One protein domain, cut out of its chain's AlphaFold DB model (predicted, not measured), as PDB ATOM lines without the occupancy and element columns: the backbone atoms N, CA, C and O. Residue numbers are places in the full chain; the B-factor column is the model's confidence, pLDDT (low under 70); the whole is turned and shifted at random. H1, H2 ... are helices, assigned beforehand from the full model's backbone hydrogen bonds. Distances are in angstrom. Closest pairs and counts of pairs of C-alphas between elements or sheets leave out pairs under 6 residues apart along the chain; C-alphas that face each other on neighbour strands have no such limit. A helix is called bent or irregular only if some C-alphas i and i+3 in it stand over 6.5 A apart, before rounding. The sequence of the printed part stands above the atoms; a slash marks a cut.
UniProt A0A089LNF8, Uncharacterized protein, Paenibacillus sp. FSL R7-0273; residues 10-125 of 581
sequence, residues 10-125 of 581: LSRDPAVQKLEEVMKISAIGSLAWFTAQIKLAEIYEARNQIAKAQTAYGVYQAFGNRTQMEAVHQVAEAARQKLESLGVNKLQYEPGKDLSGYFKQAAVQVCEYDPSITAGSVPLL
ATOM      1  N   LEU A  10     275.674 233.630 294.212       85.06
ATOM      2  CA  LEU A  10     275.464 232.330 294.837       85.06
ATOM      3  C   LEU A  10     276.170 231.191 294.073       85.06
ATOM      4  O   LEU A  10     276.648 230.252 294.701       85.06
ATOM      5  N   SER A  11     276.380 231.314 292.754       83.44
ATOM      6  CA  SER A  11     277.205 230.369 291.963       83.44
ATOM      7  C   SER A  11     278.706 230.413 292.309       83.44
ATOM      8  O   SER A  11     279.496 229.582 291.853       83.44
ATOM      9  N   ARG A  12     279.126 231.392 293.122       86.06
ATOM     10  CA  ARG A  12     280.495 231.515 293.647       86.06
ATOM     11  C   ARG A  12     280.625 231.033 295.091       86.06
ATOM     12  O   ARG A  12     281.719 231.100 295.645       86.06
ATOM     13  N   ASP A  13     279.535 230.576 295.701       92.31
ATOM     14  CA  ASP A  13     279.560 230.041 297.055       92.31
ATOM     15  C   ASP A  13     280.250 228.659 297.096       92.31
ATOM     16  O   ASP A  13     279.942 227.804 296.258       92.31
ATOM     17  N   PRO A  14     281.157 228.388 298.057       91.62
ATOM     18  CA  PRO A  14     281.868 227.111 298.132       91.62
ATOM     19  C   PRO A  14     280.966 225.875 298.279       91.62
ATOM     20  O   PRO A  14     281.322 224.809 297.775       91.62
ATOM     21  N   ALA A  15     279.806 225.982 298.938       90.38
ATOM     22  CA  ALA A  15     278.867 224.868 299.049       90.38
ATOM     23  C   ALA A  15     278.180 224.593 297.703       90.38
ATOM     24  O   ALA A  15     278.089 223.439 297.281       90.38
ATOM     25  N   VAL A  16     277.777 225.649 296.990       91.94
ATOM     26  CA  VAL A  16     277.180 225.558 295.647       91.94
ATOM     27  C   VAL A  16     278.177 224.980 294.642       91.94
ATOM     28  O   VAL A  16     277.857 224.011 293.956       91.94
ATOM     29  N   GLN A  17     279.412 225.487 294.614       92.69
ATOM     30  CA  GLN A  17     280.463 224.982 293.724       92.69
ATOM     31  C   GLN A  17     280.783 223.506 293.976       92.69
ATOM     32  O   GLN A  17     280.936 222.744 293.022       92.69
ATOM     33  N   LYS A  18     280.812 223.074 295.243       92.38
ATOM     34  CA  LYS A  18     281.014 221.667 295.614       92.38
ATOM     35  C   LYS A  18     279.853 220.768 295.174       92.38
ATOM     36  O   LYS A  18     280.088 219.639 294.752       92.38
ATOM     37  N   LEU A  19     278.608 221.243 295.247       90.38
ATOM     38  CA  LEU A  19     277.444 220.506 294.735       90.38
ATOM     39  C   LEU A  19     277.489 220.397 293.204       90.38
ATOM     40  O   LEU A  19     277.280 219.310 292.666       90.38
ATOM     41  N   GLU A  20     277.841 221.477 292.502       89.19
ATOM     42  CA  GLU A  20     278.058 221.432 291.055       89.19
ATOM     43  C   GLU A  20     279.210 220.496 290.654       89.19
ATOM     44  O   GLU A  20     279.102 219.794 289.653       89.19
ATOM     45  N   GLU A  21     280.319 220.483 291.398       90.81
ATOM     46  CA  GLU A  21     281.446 219.573 291.163       90.81
ATOM     47  C   GLU A  21     281.009 218.113 291.319       90.81
ATOM     48  O   GLU A  21     281.236 217.311 290.413       90.81
ATOM     49  N   VAL A  22     280.277 217.783 292.392       89.50
ATOM     50  CA  VAL A  22     279.674 216.453 292.577       89.50
ATOM     51  C   VAL A  22     278.765 216.085 291.399       89.50
ATOM     52  O   VAL A  22     278.840 214.953 290.923       89.50
ATOM     53  N   MET A  23     277.961 217.015 290.868       86.25
ATOM     54  CA  MET A  23     277.134 216.767 289.677       86.25
ATOM     55  C   MET A  23     277.941 216.597 288.377       86.25
ATOM     56  O   MET A  23     277.459 215.923 287.470       86.25
ATOM     57  N   LYS A  24     279.143 217.181 288.275       87.31
ATOM     58  CA  LYS A  24     280.040 217.065 287.107       87.31
ATOM     59  C   LYS A  24     280.848 215.760 287.108       87.31
ATOM     60  O   LYS A  24     281.120 215.232 286.034       87.31
ATOM     61  N   ILE A  25     281.223 215.240 288.283       88.06
ATOM     62  CA  ILE A  25     282.025 214.005 288.417       88.06
ATOM     63  C   ILE A  25     281.187 212.735 288.640       88.06
ATOM     64  O   ILE A  25     281.669 211.632 288.387       88.06
ATOM     65  N   SER A  26     279.947 212.861 289.126       83.94
ATOM     66  CA  SER A  26     279.059 211.713 289.355       83.94
ATOM     67  C   SER A  26     278.360 211.279 288.069       83.94
ATOM     68  O   SER A  26     277.923 212.113 287.278       83.94
ATOM     69  N   ALA A  27     278.145 209.972 287.903       75.38
ATOM     70  CA  ALA A  27     277.284 209.461 286.840       75.38
ATOM     71  C   ALA A  27     275.865 210.055 286.954       75.38
ATOM     72  O   ALA A  27     275.280 210.085 288.045       75.38
ATOM     73  N   ILE A  28     275.310 210.511 285.829       70.12
ATOM     74  CA  ILE A  28     273.954 211.070 285.752       70.12
ATOM     75  C   ILE A  28     272.947 210.008 286.213       70.12
ATOM     76  O   ILE A  28     273.052 208.842 285.840       70.12
ATOM     77  N   GLY A  29     271.993 210.401 287.061       60.22
ATOM     78  CA  GLY A  29     271.021 209.479 287.662       60.22
ATOM     79  C   GLY A  29     271.552 208.641 288.836       60.22
ATOM     80  O   GLY A  29     270.814 207.825 289.384       60.22
ATOM     81  N   SER A  30     272.804 208.829 289.268       70.44
ATOM     82  CA  SER A  30     273.292 208.234 290.521       70.44
ATOM     83  C   SER A  30     272.700 208.925 291.755       70.44
ATOM     84  O   SER A  30     272.328 210.100 291.717       70.44
ATOM     85  N   LEU A  31     272.675 208.224 292.896       70.88
ATOM     86  CA  LEU A  31     272.200 208.779 294.171       70.88
ATOM     87  C   LEU A  31     272.969 210.047 294.587       70.88
ATOM     88  O   LEU A  31     272.368 210.983 295.109       70.88
ATOM     89  N   ALA A  32     274.279 210.104 294.321       73.12
ATOM     90  CA  ALA A  32     275.106 211.280 294.588       73.12
ATOM     91  C   ALA A  32     274.703 212.474 293.703       73.12
ATOM     92  O   ALA A  32     274.538 213.582 294.211       73.12
ATOM     93  N   TRP A  33     274.472 212.229 292.409       77.88
ATOM     94  CA  TRP A  33     274.015 213.238 291.452       77.88
ATOM     95  C   TRP A  33     272.638 213.802 291.833       77.88
ATOM     96  O   TRP A  33     272.492 215.018 291.948       77.88
ATOM     97  N   PHE A  34     271.658 212.940 292.139       67.50
ATOM     98  CA  PHE A  34     270.333 213.371 292.607       67.50
ATOM     99  C   PHE A  34     270.394 214.122 293.946       67.50
ATOM    100  O   PHE A  34     269.762 215.164 294.094       67.50
ATOM    101  N   THR A  35     271.183 213.643 294.915       82.56
ATOM    102  CA  THR A  35     271.338 214.321 296.218       82.56
ATOM    103  C   THR A  35     271.942 215.716 296.053       82.56
ATOM    104  O   THR A  35     271.515 216.656 296.724       82.56
ATOM    105  N   ALA A  36     272.913 215.871 295.147       77.81
ATOM    106  CA  ALA A  36     273.501 217.169 294.844       77.81
ATOM    107  C   ALA A  36     272.506 218.095 294.123       77.81
ATOM    108  O   ALA A  36     272.361 219.247 294.529       77.81
ATOM    109  N   GLN A  37     271.762 217.580 293.137       82.50
ATOM    110  CA  GLN A  37     270.719 218.323 292.421       82.50
ATOM    111  C   GLN A  37     269.613 218.829 293.361       82.50
ATOM    112  O   GLN A  37     269.225 219.993 293.273       82.50
ATOM    113  N   ILE A  38     269.129 217.982 294.278       80.75
ATOM    114  CA  ILE A  38     268.094 218.349 295.256       80.75
ATOM    115  C   ILE A  38     268.605 219.469 296.164       80.75
ATOM    116  O   ILE A  38     267.966 220.514 296.246       80.75
ATOM    117  N   LYS A  39     269.791 219.317 296.770       89.19
ATOM    118  CA  LYS A  39     270.367 220.359 297.640       89.19
ATOM    119  C   LYS A  39     270.625 221.673 296.903       89.19
ATOM    120  O   LYS A  39     270.392 222.739 297.462       89.19
ATOM    121  N   LEU A  40     271.064 221.607 295.646       87.00
ATOM    122  CA  LEU A  40     271.249 222.781 294.795       87.00
ATOM    123  C   LEU A  40     269.913 223.509 294.554       87.00
ATOM    124  O   LEU A  40     269.842 224.729 294.698       87.00
ATOM    125  N   ALA A  41     268.842 222.768 294.256       86.25
ATOM    126  CA  ALA A  41     267.498 223.323 294.106       86.25
ATOM    127  C   ALA A  41     266.955 223.909 295.424       86.25
ATOM    128  O   ALA A  41     266.364 224.987 295.411       86.25
ATOM    129  N   GLU A  42     267.203 223.258 296.564       89.56
ATOM    130  CA  GLU A  42     266.823 223.768 297.887       89.56
ATOM    131  C   GLU A  42     267.540 225.073 298.257       89.56
ATOM    132  O   GLU A  42     266.909 225.958 298.834       89.56
ATOM    133  N   ILE A  43     268.823 225.215 297.903       91.06
ATOM    134  CA  ILE A  43     269.587 226.458 298.075       91.06
ATOM    135  C   ILE A  43     268.975 227.582 297.226       91.06
ATOM    136  O   ILE A  43     268.685 228.664 297.740       91.06
ATOM    137  N   TYR A  44     268.737 227.333 295.934       89.94
ATOM    138  CA  TYR A  44     268.176 228.360 295.055       89.94
ATOM    139  C   TYR A  44     266.740 228.742 295.441       89.94
ATOM    140  O   TYR A  44     266.431 229.933 295.456       89.94
ATOM    141  N   GLU A  45     265.880 227.791 295.820       90.00
ATOM    142  CA  GLU A  45     264.521 228.115 296.272       90.00
ATOM    143  C   GLU A  45     264.516 228.844 297.622       90.00
ATOM    144  O   GLU A  45     263.765 229.802 297.768       90.00
ATOM    145  N   ALA A  46     265.393 228.504 298.575       90.50
ATOM    146  CA  ALA A  46     265.500 229.259 299.827       90.50
ATOM    147  C   ALA A  46     265.927 230.722 299.582       90.50
ATOM    148  O   ALA A  46     265.308 231.641 300.120       90.50
ATOM    149  N   ARG A  47     266.896 230.983 298.688       92.88
ATOM    150  CA  ARG A  47     267.207 232.364 298.262       92.88
ATOM    151  C   ARG A  47     265.992 233.034 297.608       92.88
ATOM    152  O   ARG A  47     265.679 234.179 297.928       92.88
ATOM    153  N   ASN A  48     265.297 232.336 296.709       89.88
ATOM    154  CA  ASN A  48     264.112 232.873 296.038       89.88
ATOM    155  C   ASN A  48     262.965 233.164 297.030       89.88
ATOM    156  O   ASN A  48     262.185 234.081 296.791       89.88
ATOM    157  N   GLN A  49     262.868 232.440 298.148       90.38
ATOM    158  CA  GLN A  49     261.918 232.716 299.232       90.38
ATOM    159  C   GLN A  49     262.275 233.985 300.006       90.38
ATOM    160  O   GLN A  49     261.383 234.796 300.243       90.38
ATOM    161  N   ILE A  50     263.558 234.234 300.301       90.56
ATOM    162  CA  ILE A  50     263.989 235.524 300.874       90.56
ATOM    163  C   ILE A  50     263.666 236.670 299.903       90.56
ATOM    164  O   ILE A  50     263.128 237.688 300.329       90.56
ATOM    165  N   ALA A  51     263.912 236.487 298.600       89.62
ATOM    166  CA  ALA A  51     263.583 237.474 297.569       89.62
ATOM    167  C   ALA A  51     262.074 237.787 297.512       89.62
ATOM    168  O   ALA A  51     261.687 238.952 297.606       89.62
ATOM    169  N   LYS A  52     261.218 236.753 297.425       91.75
ATOM    170  CA  LYS A  52     259.746 236.883 297.488       91.75
ATOM    171  C   LYS A  52     259.317 237.631 298.757       91.75
ATOM    172  O   LYS A  52     258.539 238.576 298.674       91.75
ATOM    173  N   ALA A  53     259.854 237.242 299.915       92.12
ATOM    174  CA  ALA A  53     259.507 237.808 301.214       92.12
ATOM    175  C   ALA A  53     259.963 239.268 301.394       92.12
ATOM    176  O   ALA A  53     259.223 240.065 301.966       92.12
ATOM    177  N   GLN A  54     261.135 239.653 300.878       90.88
ATOM    178  CA  GLN A  54     261.598 241.048 300.879       90.88
ATOM    179  C   GLN A  54     260.732 241.932 299.975       90.88
ATOM    180  O   GLN A  54     260.310 243.009 300.396       90.88
ATOM    181  N   THR A  55     260.388 241.453 298.776       92.12
ATOM    182  CA  THR A  55     259.436 242.137 297.886       92.12
ATOM    183  C   THR A  55     258.063 242.281 298.554       92.12
ATOM    184  O   THR A  55     257.486 243.368 298.542       92.12
ATOM    185  N   ALA A  56     257.573 241.228 299.218       92.50
ATOM    186  CA  ALA A  56     256.305 241.243 299.947       92.50
ATOM    187  C   ALA A  56     256.321 242.264 301.088       92.50
ATOM    188  O   ALA A  56     255.386 243.049 301.235       92.50
ATOM    189  N   TYR A  57     257.409 242.294 301.861       93.31
ATOM    190  CA  TYR A  57     257.605 243.243 302.950       93.31
ATOM    191  C   TYR A  57     257.509 244.687 302.446       93.31
ATOM    192  O   TYR A  57     256.792 245.483 303.045       93.31
ATOM    193  N   GLY A  58     258.156 245.010 301.320       91.12
ATOM    194  CA  GLY A  58     258.084 246.337 300.698       91.12
ATOM    195  C   GLY A  58     256.668 246.732 300.258       91.12
ATOM    196  O   GLY A  58     256.246 247.863 300.498       91.12
ATOM    197  N   VAL A  59     255.899 245.799 299.684       93.56
ATOM    198  CA  VAL A  59     254.485 246.038 299.335       93.56
ATOM    199  C   VAL A  59     253.646 246.260 300.596       93.56
ATOM    200  O   VAL A  59     252.988 247.291 300.718       93.56
ATOM    201  N   TYR A  60     253.697 245.353 301.576       94.12
ATOM    202  CA  TYR A  60     252.938 245.503 302.823       94.12
ATOM    203  C   TYR A  60     253.337 246.768 303.603       94.12
ATOM    204  O   TYR A  60     252.475 247.405 304.208       94.12
ATOM    205  N   GLN A  61     254.604 247.191 303.533       92.69
ATOM    206  CA  GLN A  61     255.094 248.446 304.107       92.69
ATOM    207  C   GLN A  61     254.467 249.680 303.443       92.69
ATOM    208  O   GLN A  61     254.066 250.596 304.161       92.69
ATOM    209  N   ALA A  62     254.317 249.697 302.113       91.12
ATOM    210  CA  ALA A  62     253.691 250.805 301.381       91.12
ATOM    211  C   ALA A  62     252.209 251.026 301.761       91.12
ATOM    212  O   ALA A  62     251.725 252.158 301.731       91.12
ATOM    213  N   PHE A  63     251.510 249.966 302.181       91.94
ATOM    214  CA  PHE A  63     250.135 250.024 302.701       91.94
ATOM    215  C   PHE A  63     250.045 250.040 304.243       91.94
ATOM    216  O   PHE A  63     248.949 250.101 304.800       91.94
ATOM    217  N   GLY A  64     251.173 249.992 304.962       91.75
ATOM    218  CA  GLY A  64     251.216 249.988 306.430       91.75
ATOM    219  C   GLY A  64     250.711 248.698 307.100       91.75
ATOM    220  O   GLY A  64     250.382 248.715 308.290       91.75
ATOM    221  N   ASN A  65     250.645 247.580 306.374       93.31
ATOM    222  CA  ASN A  65     250.083 246.308 306.833       93.31
ATOM    223  C   ASN A  65     251.067 245.515 307.717       93.31
ATOM    224  O   ASN A  65     251.630 244.496 307.316       93.31
ATOM    225  N   ARG A  66     251.283 246.011 308.943       92.38
ATOM    226  CA  ARG A  66     252.276 245.491 309.906       92.38
ATOM    227  C   ARG A  66     252.159 243.989 310.172       92.38
ATOM    228  O   ARG A  66     253.182 243.318 310.234       92.38
ATOM    229  N   THR A  67     250.940 243.462 310.278       91.19
ATOM    230  CA  THR A  67     250.682 242.031 310.508       91.19
ATOM    231  C   THR A  67     251.298 241.168 309.406       91.19
ATOM    232  O   THR A  67     251.943 240.161 309.685       91.19
ATOM    233  N   GLN A  68     251.145 241.591 308.149       92.50
ATOM    234  CA  GLN A  68     251.699 240.874 307.003       92.50
ATOM    235  C   GLN A  68     253.201 241.129 306.823       92.50
ATOM    236  O   GLN A  68     253.929 240.207 306.462       92.50
ATOM    237  N   MET A  69     253.690 242.335 307.149       92.44
ATOM    238  CA  MET A  69     255.133 242.627 307.210       92.44
ATOM    239  C   MET A  69     255.863 241.681 308.177       92.44
ATOM    240  O   MET A  69     256.918 241.153 307.835       92.44
ATOM    241  N   GLU A  70     255.304 241.439 309.368       92.56
ATOM    242  CA  GLU A  70     255.893 240.521 310.349       92.56
ATOM    243  C   GLU A  70     255.845 239.063 309.868       92.56
ATOM    244  O   GLU A  70     256.859 238.367 309.930       92.56
ATOM    245  N   ALA A  71     254.715 238.622 309.301       91.56
ATOM    246  CA  ALA A  71     254.573 237.273 308.754       91.56
ATOM    247  C   ALA A  71     255.620 236.968 307.664       91.56
ATOM    248  O   ALA A  71     256.326 235.962 307.746       91.56
ATOM    249  N   VAL A  72     255.800 237.855 306.677       92.94
ATOM    250  CA  VAL A  72     256.808 237.629 305.621       92.94
ATOM    251  C   VAL A  72     258.242 237.831 306.112       92.94
ATOM    252  O   VAL A  72     259.152 237.181 305.603       92.94
ATOM    253  N   HIS A  73     258.469 238.650 307.144       92.56
ATOM    254  CA  HIS A  73     259.777 238.718 307.796       92.56
ATOM    255  C   HIS A  73     260.160 237.370 308.434       92.56
ATOM    256  O   HIS A  73     261.282 236.902 308.235       92.56
ATOM    257  N   GLN A  74     259.220 236.687 309.099       94.12
ATOM    258  CA  GLN A  74     259.447 235.337 309.635       94.12
ATOM    259  C   GLN A  74     259.721 234.304 308.524       94.12
ATOM    260  O   GLN A  74     260.607 233.464 308.684       94.12
ATOM    261  N   VAL A  75     259.045 234.398 307.368       93.19
ATOM    262  CA  VAL A  75     259.344 233.561 306.184       93.19
ATOM    263  C   VAL A  75     260.774 233.792 305.677       93.19
ATOM    264  O   VAL A  75     261.481 232.829 305.372       93.19
ATOM    265  N   ALA A  76     261.239 235.046 305.634       92.88
ATOM    266  CA  ALA A  76     262.615 235.360 305.250       92.88
ATOM    267  C   ALA A  76     263.644 234.765 306.231       92.88
ATOM    268  O   ALA A  76     264.636 234.186 305.788       92.88
ATOM    269  N   GLU A  77     263.414 234.850 307.545       94.94
ATOM    270  CA  GLU A  77     264.314 234.254 308.547       94.94
ATOM    271  C   GLU A  77     264.319 232.716 308.505       94.94
ATOM    272  O   GLU A  77     265.387 232.106 308.580       94.94
ATOM    273  N   ALA A  78     263.171 232.067 308.289       95.00
ATOM    274  CA  ALA A  78     263.113 230.616 308.093       95.00
ATOM    275  C   ALA A  78     263.920 230.168 306.855       95.00
ATOM    276  O   ALA A  78     264.648 229.171 306.894       95.00
ATOM    277  N   ALA A  79     263.860 230.939 305.764       93.75
ATOM    278  CA  ALA A  79     264.651 230.682 304.565       93.75
ATOM    279  C   ALA A  79     266.162 230.951 304.767       93.75
ATOM    280  O   ALA A  79     266.987 230.203 304.236       93.75
ATOM    281  N   ARG A  80     266.546 231.939 305.593       93.94
ATOM    282  CA  ARG A  80     267.944 232.151 306.032       93.94
ATOM    283  C   ARG A  80     268.477 230.953 306.820       93.94
ATOM    284  O   ARG A  80     269.546 230.443 306.492       93.94
ATOM    285  N   GLN A  81     267.712 230.454 307.791       95.56
ATOM    286  CA  GLN A  81     268.067 229.259 308.570       95.56
ATOM    287  C   GLN A  81     268.220 228.019 307.675       95.56
ATOM    288  O   GLN A  81     269.135 227.216 307.869       95.56
ATOM    289  N   LYS A  82     267.380 227.880 306.637       94.19
ATOM    290  CA  LYS A  82     267.535 226.811 305.642       94.19
ATOM    291  C   LYS A  82     268.864 226.917 304.882       94.19
ATOM    292  O   LYS A  82     269.564 225.911 304.780       94.19
ATOM    293  N   LEU A  83     269.247 228.104 304.401       93.94
ATOM    294  CA  LEU A  83     270.544 228.322 303.736       93.94
ATOM    295  C   LEU A  83     271.741 228.031 304.656       93.94
ATOM    296  O   LEU A  83     272.704 227.403 304.216       93.94
ATOM    297  N   GLU A  84     271.654 228.411 305.934       94.56
ATOM    298  CA  GLU A  84     272.663 228.094 306.952       94.56
ATOM    299  C   GLU A  84     272.801 226.574 307.155       94.56
ATOM    300  O   GLU A  84     273.907 226.038 307.076       94.56
ATOM    301  N   SER A  85     271.683 225.845 307.283       94.56
ATOM    302  CA  SER A  85     271.685 224.373 307.393       94.56
ATOM    303  C   SER A  85     272.258 223.646 306.165       94.56
ATOM    304  O   SER A  85     272.770 222.530 306.279       94.56
ATOM    305  N   LEU A  86     272.197 224.283 304.991       92.25
ATOM    306  CA  LEU A  86     272.732 223.768 303.727       92.25
ATOM    307  C   LEU A  86     274.218 224.130 303.527       92.25
ATOM    308  O   LEU A  86     274.830 223.675 302.560       92.25
ATOM    309  N   GLY A  87     274.813 224.883 304.459       92.69
ATOM    310  CA  GLY A  87     276.236 225.230 304.485       92.69
ATOM    311  C   GLY A  87     276.626 226.416 303.600       92.69
ATOM    312  O   GLY A  87     277.816 226.609 303.352       92.69
ATOM    313  N   VAL A  88     275.654 227.199 303.122       94.38
ATOM    314  CA  VAL A  88     275.895 228.400 302.309       94.38
ATOM    315  C   VAL A  88     276.514 229.498 303.180       94.38
ATOM    316  O   VAL A  88     276.135 229.674 304.344       94.38
ATOM    317  N   ASN A  89     277.449 230.275 302.631       92.38
ATOM    318  CA  ASN A  89     278.092 231.371 303.348       92.38
ATOM    319  C   ASN A  89     277.079 232.476 303.698       92.38
ATOM    320  O   ASN A  89     276.351 232.966 302.834       92.38
ATOM    321  N   LYS A  90     277.081 232.915 304.962       92.00
ATOM    322  CA  LYS A  90     276.192 233.955 305.503       92.00
ATOM    323  C   LYS A  90     276.182 235.258 304.691       92.00
ATOM    324  O   LYS A  90     275.124 235.863 304.551       92.00
ATOM    325  N   LEU A  91     277.302 235.624 304.060       90.12
ATOM    326  CA  LEU A  91     277.416 236.783 303.155       90.12
ATOM    327  C   LEU A  91     276.489 236.711 301.915       90.12
ATOM    328  O   LEU A  91     276.361 237.684 301.168       90.12
ATOM    329  N   GLN A  92     275.840 235.569 301.666       87.62
ATOM    330  CA  GLN A  92     274.858 235.397 300.593       87.62
ATOM    331  C   GLN A  92     273.407 235.666 301.021       87.62
ATOM    332  O   GLN A  92     272.558 235.821 300.148       87.62
ATOM    333  N   TYR A  93     273.107 235.733 302.324       89.69
ATOM    334  CA  TYR A  93     271.731 235.851 302.835       89.69
ATOM    335  C   TYR A  93     271.586 236.651 304.138       89.69
ATOM    336  O   TYR A  93     270.511 236.647 304.739       89.69
ATOM    337  N   GLU A  94     272.634 237.333 304.597       89.31
ATOM    338  CA  GLU A  94     272.631 238.064 305.867       89.31
ATOM    339  C   GLU A  94     271.480 239.088 306.003       89.31
ATOM    340  O   GLU A  94     271.013 239.649 305.003       89.31
ATOM    341  N   PRO A  95     270.986 239.345 307.232       80.94
ATOM    342  CA  PRO A  95     269.977 240.372 307.471       80.94
ATOM    343  C   PRO A  95     270.451 241.740 306.964       80.94
ATOM    344  O   PRO A  95     271.464 242.261 307.420       80.94
ATOM    345  N   GLY A  96     269.712 242.310 306.011       80.38
ATOM    346  CA  GLY A  96     270.061 243.565 305.340       80.38
ATOM    347  C   GLY A  96     270.623 243.409 303.922       80.38
ATOM    348  O   GLY A  96     270.555 244.377 303.169       80.38
ATOM    349  N   LYS A  97     271.083 242.218 303.500       87.12
ATOM    350  CA  LYS A  97     271.391 241.976 302.079       87.12
ATOM    351  C   LYS A  97     270.094 241.993 301.271       87.12
ATOM    352  O   LYS A  97     269.161 241.243 301.572       87.12
ATOM    353  N   ASP A  98     270.033 242.847 300.255       86.94
ATOM    354  CA  ASP A  98     268.918 242.871 299.314       86.94
ATOM    355  C   ASP A  98     269.025 241.689 298.342       86.94
ATOM    356  O   ASP A  98     270.010 241.542 297.618       86.94
ATOM    357  N   LEU A  99     268.004 240.833 298.351       87.38
ATOM    358  CA  LEU A  99     267.816 239.746 297.398       87.38
ATOM    359  C   LEU A  99     266.535 239.938 296.571       87.38
ATOM    360  O   LEU A  99     266.240 239.092 295.730       87.38
ATOM    361  N   SER A 100     265.788 241.036 296.752       82.56
ATOM    362  CA  SER A 100     264.518 241.293 296.052       82.56
ATOM    363  C   SER A 100     264.673 241.259 294.528       82.56
ATOM    364  O   SER A 100     263.833 240.677 293.848       82.56
ATOM    365  N   GLY A 101     265.804 241.737 293.991       80.12
ATOM    366  CA  GLY A 101     266.143 241.681 292.561       80.12
ATOM    367  C   GLY A 101     266.297 240.271 291.957       80.12
ATOM    368  O   GLY A 101     266.361 240.134 290.733       80.12
ATOM    369  N   TYR A 102     266.324 239.207 292.771       81.12
ATOM    370  CA  TYR A 102     266.194 237.829 292.279       81.12
ATOM    371  C   TYR A 102     264.738 237.445 291.957       81.12
ATOM    372  O   TYR A 102     264.512 236.491 291.209       81.12
ATOM    373  N   PHE A 103     263.749 238.190 292.463       79.31
ATOM    374  CA  PHE A 103     262.345 238.070 292.083       79.31
ATOM    375  C   PHE A 103     262.032 238.996 290.896       79.31
ATOM    376  O   PHE A 103     262.259 240.199 290.958       79.31
ATOM    377  N   LYS A 104     261.516 238.432 289.795       75.44
ATOM    378  CA  LYS A 104     261.389 239.129 288.495       75.44
ATOM    379  C   LYS A 104     259.952 239.368 288.010       75.44
ATOM    380  O   LYS A 104     259.767 239.765 286.864       75.44
ATOM    381  N   GLN A 105     258.942 239.087 288.832       78.19
ATOM    382  CA  GLN A 105     257.532 239.331 288.491       78.19
ATOM    383  C   GLN A 105     257.045 240.636 289.144       78.19
ATOM    384  O   GLN A 105     257.806 241.310 289.841       78.19
ATOM    385  N   ALA A 106     255.787 241.028 288.921       78.88
ATOM    386  CA  ALA A 106     255.267 242.273 289.479       78.88
ATOM    387  C   ALA A 106     255.206 242.207 291.015       78.88
ATOM    388  O   ALA A 106     254.713 241.228 291.571       78.88
ATOM    389  N   ALA A 107     255.658 243.261 291.706       81.69
ATOM    390  CA  ALA A 107     255.849 243.237 293.160       81.69
ATOM    391  C   ALA A 107     254.602 242.811 293.955       81.69
ATOM    392  O   ALA A 107     254.729 242.077 294.921       81.69
ATOM    393  N   VAL A 108     253.392 243.189 293.527       85.00
ATOM    394  CA  VAL A 108     252.133 242.809 294.200       85.00
ATOM    395  C   VAL A 108     251.846 241.294 294.126       85.00
ATOM    396  O   VAL A 108     251.191 240.761 295.016       85.00
ATOM    397  N   GLN A 109     252.371 240.568 293.133       82.94
ATOM    398  CA  GLN A 109     252.060 239.145 292.901       82.94
ATOM    399  C   GLN A 109     252.685 238.177 293.923       82.94
ATOM    400  O   GLN A 109     252.319 237.006 293.942       82.94
ATOM    401  N   VAL A 110     253.591 238.638 294.796       84.69
ATOM    402  CA  VAL A 110     254.081 237.840 295.945       84.69
ATOM    403  C   VAL A 110     253.113 237.830 297.132       84.69
ATOM    404  O   VAL A 110     253.330 237.086 298.086       84.69
ATOM    405  N   CYS A 111     252.108 238.709 297.140       89.31
ATOM    406  CA  CYS A 111     251.268 238.930 298.310       89.31
ATOM    407  C   CYS A 111     250.117 237.915 298.332       89.31
ATOM    408  O   CYS A 111     249.143 238.054 297.599       89.31
ATOM    409  N   GLU A 112     250.218 236.896 299.187       90.25
ATOM    410  CA  GLU A 112     249.131 235.931 299.428       90.25
ATOM    411  C   GLU A 112     247.868 236.621 299.979       90.25
ATOM    412  O   GLU A 112     246.734 236.271 299.632       90.25
ATOM    413  N   TYR A 113     248.078 237.642 300.809       93.25
ATOM    414  CA  TYR A 113     247.042 238.455 301.426       93.25
ATOM    415  C   TYR A 113     247.006 239.849 300.819       93.25
ATOM    416  O   TYR A 113     247.980 240.350 300.259       93.25
ATOM    417  N   ASP A 114     245.858 240.496 300.940       93.44
ATOM    418  CA  ASP A 114     245.650 241.801 300.360       93.44
ATOM    419  C   ASP A 114     246.422 242.882 301.124       93.44
ATOM    420  O   ASP A 114     246.146 243.110 302.309       93.44
ATOM    421  N   PRO A 115     247.362 243.595 300.484       93.75
ATOM    422  CA  PRO A 115     248.170 244.557 301.205       93.75
ATOM    423  C   PRO A 115     247.343 245.762 301.664       93.75
ATOM    424  O   PRO A 115     247.659 246.327 302.708       93.75
ATOM    425  N   SER A 116     246.242 246.096 300.975       91.94
ATOM    426  CA  SER A 116     245.372 247.223 301.333       91.94
ATOM    427  C   SER A 116     244.484 246.971 302.559       91.94
ATOM    428  O   SER A 116     243.960 247.924 303.138       91.94
ATOM    429  N   ILE A 117     244.331 245.714 302.995       90.94
ATOM    430  CA  ILE A 117     243.472 245.341 304.126       90.94
ATOM    431  C   ILE A 117     244.317 245.110 305.384       90.94
ATOM    432  O   ILE A 117     244.767 244.007 305.681       90.94
ATOM    433  N   THR A 118     244.504 246.171 306.170       88.88
ATOM    434  CA  THR A 118     245.289 246.139 307.420       88.88
ATOM    435  C   THR A 118     244.557 245.497 308.606       88.88
ATOM    436  O   THR A 118     245.185 245.146 309.601       88.88
ATOM    437  N   ALA A 119     243.233 245.322 308.511       83.44
ATOM    438  CA  ALA A 119     242.387 244.809 309.592       83.44
ATOM    439  C   ALA A 119     242.376 243.269 309.730       83.44
ATOM    440  O   ALA A 119     241.786 242.752 310.676       83.44
ATOM    441  N   GLY A 120     242.998 242.527 308.806       80.62
ATOM    442  CA  GLY A 120     243.070 241.066 308.875       80.62
ATOM    443  C   GLY A 120     243.564 240.403 307.588       80.62
ATOM    444  O   GLY A 120     243.657 241.033 306.538       80.62
ATOM    445  N   SER A 121     243.863 239.106 307.672       87.69
ATOM    446  CA  SER A 121     244.425 238.293 306.584       87.69
ATOM    447  C   SER A 121     243.378 237.905 305.529       87.69
ATOM    448  O   SER A 121     242.963 236.750 305.438       87.69
ATOM    449  N   VAL A 122     242.923 238.871 304.729       90.12
ATOM    450  CA  VAL A 122     242.020 238.622 303.590       90.12
ATOM    451  C   VAL A 122     242.854 238.272 302.349       90.12
ATOM    452  O   VAL A 122     243.782 239.020 302.061       90.12
ATOM    453  N   PRO A 123     242.565 237.193 301.595       91.62
ATOM    454  CA  PRO A 123     243.329 236.844 300.391       91.62
ATOM    455  C   PRO A 123     243.365 237.952 299.325       91.62
ATOM    456  O   PRO A 123     242.394 238.704 299.158       91.62
ATOM    457  N   LEU A 124     244.471 238.021 298.576       90.75
ATOM    458  CA  LEU A 124     244.614 238.917 297.426       90.75
ATOM    459  C   LEU A 124     243.668 238.501 296.284       90.75
ATOM    460  O   LEU A 124     243.636 237.337 295.872       90.75
ATOM    461  N   LEU A 125     242.925 239.464 295.729       87.81
ATOM    462  CA  LEU A 125     242.060 239.212 294.574       87.81
ATOM    463  C   LEU A 125     242.875 238.941 293.302       87.81
ATOM    464  O   LEU A 125     243.774 239.697 292.930       87.81
TER     465      LEU A 125
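AT A GLANCE: This is residues 10 to 125 of the 581 residues of an uncharacterized protein of Paenibacillus sp. FSL R7-0273 (UniProt A0A089LNF8). One long helix, H2, makes a spine, with H1 folded back along its first part and H3 folded back along it from its last end, so that two helical hairpins share H2. After H3, a long stretch without a named element, residues 86 to 106, leads to the short helix H4, which packs on H2 with its residues 52 to 59, and a last stretch, residues 111 to 125, winds near the end of H2 where H3 begins. The printed part has 116 residues with four named helices, in the order H1, H2, H3, H4, and no named strand; the class is all helix. The whole is loose, with a radius of gyration of the C-alphas of 16.8 A, and only just elongated, spanning 54 by 27 by 21 A.

IN THESE COORDINATES: The printed part begins at Leu 10. H1, residues 14 to 25, starts with C-alpha 14 at (281.868, 227.111, 298.132) and measures 16.3 A from first to last C-alpha. H2, residues 31 to 62, is the longest helix, 46.5 A, and ends with C-alpha 62 at (253.691, 250.805, 301.381). H3, residues 66 to 85, measures 28.8 A. H4, residues 107 to 110, measures 6.3 A and ends with C-alpha 110 at (254.081, 237.840, 295.945); it is neither bent nor irregular, but only just.

HOW THE PARTS SIT: H2 is the hub and touches the three other helices. H1 touches H2 at residues 32 to 40 of H2 alone; the closest C-alphas are those of Met 23 and Trp 33, 5.0 A apart. Their lines stand at a tilt of 37 degrees, only just steep, and they run opposite ways, a helical hairpin. H3 touches H2, the closest C-alphas being those of Ile 50 and Ala 76, 4.6 A apart. These two run opposite ways at a shallow tilt of 23 degrees, again a helical hairpin. H4 touches H2 at residues 52 to 59 of H2 alone; the closest C-alphas are those of Ala 56 and Val 110, 5.7 A apart. H1 is apart from H3 and from H4, and H3 is apart from H4. In H1, H2 and H3 every O i to N i+4 pair is within hydrogen-bond range; H4 is too short for such a pair, and 0 of its 1 O i to N i+3 pair is within range.

THE WHOLE: The two C-alphas farthest apart are those of Ala 27 and Ala 119, 54.6 A. The printed part has no cut. The links from H1 to H2 and from H2 to H3 are tight, with 5 and 3 residues, and the link from H3 to H4 is long, with 21. The mean pLDDT of the printed part is 88.0; residues 29 and 34 are under 70.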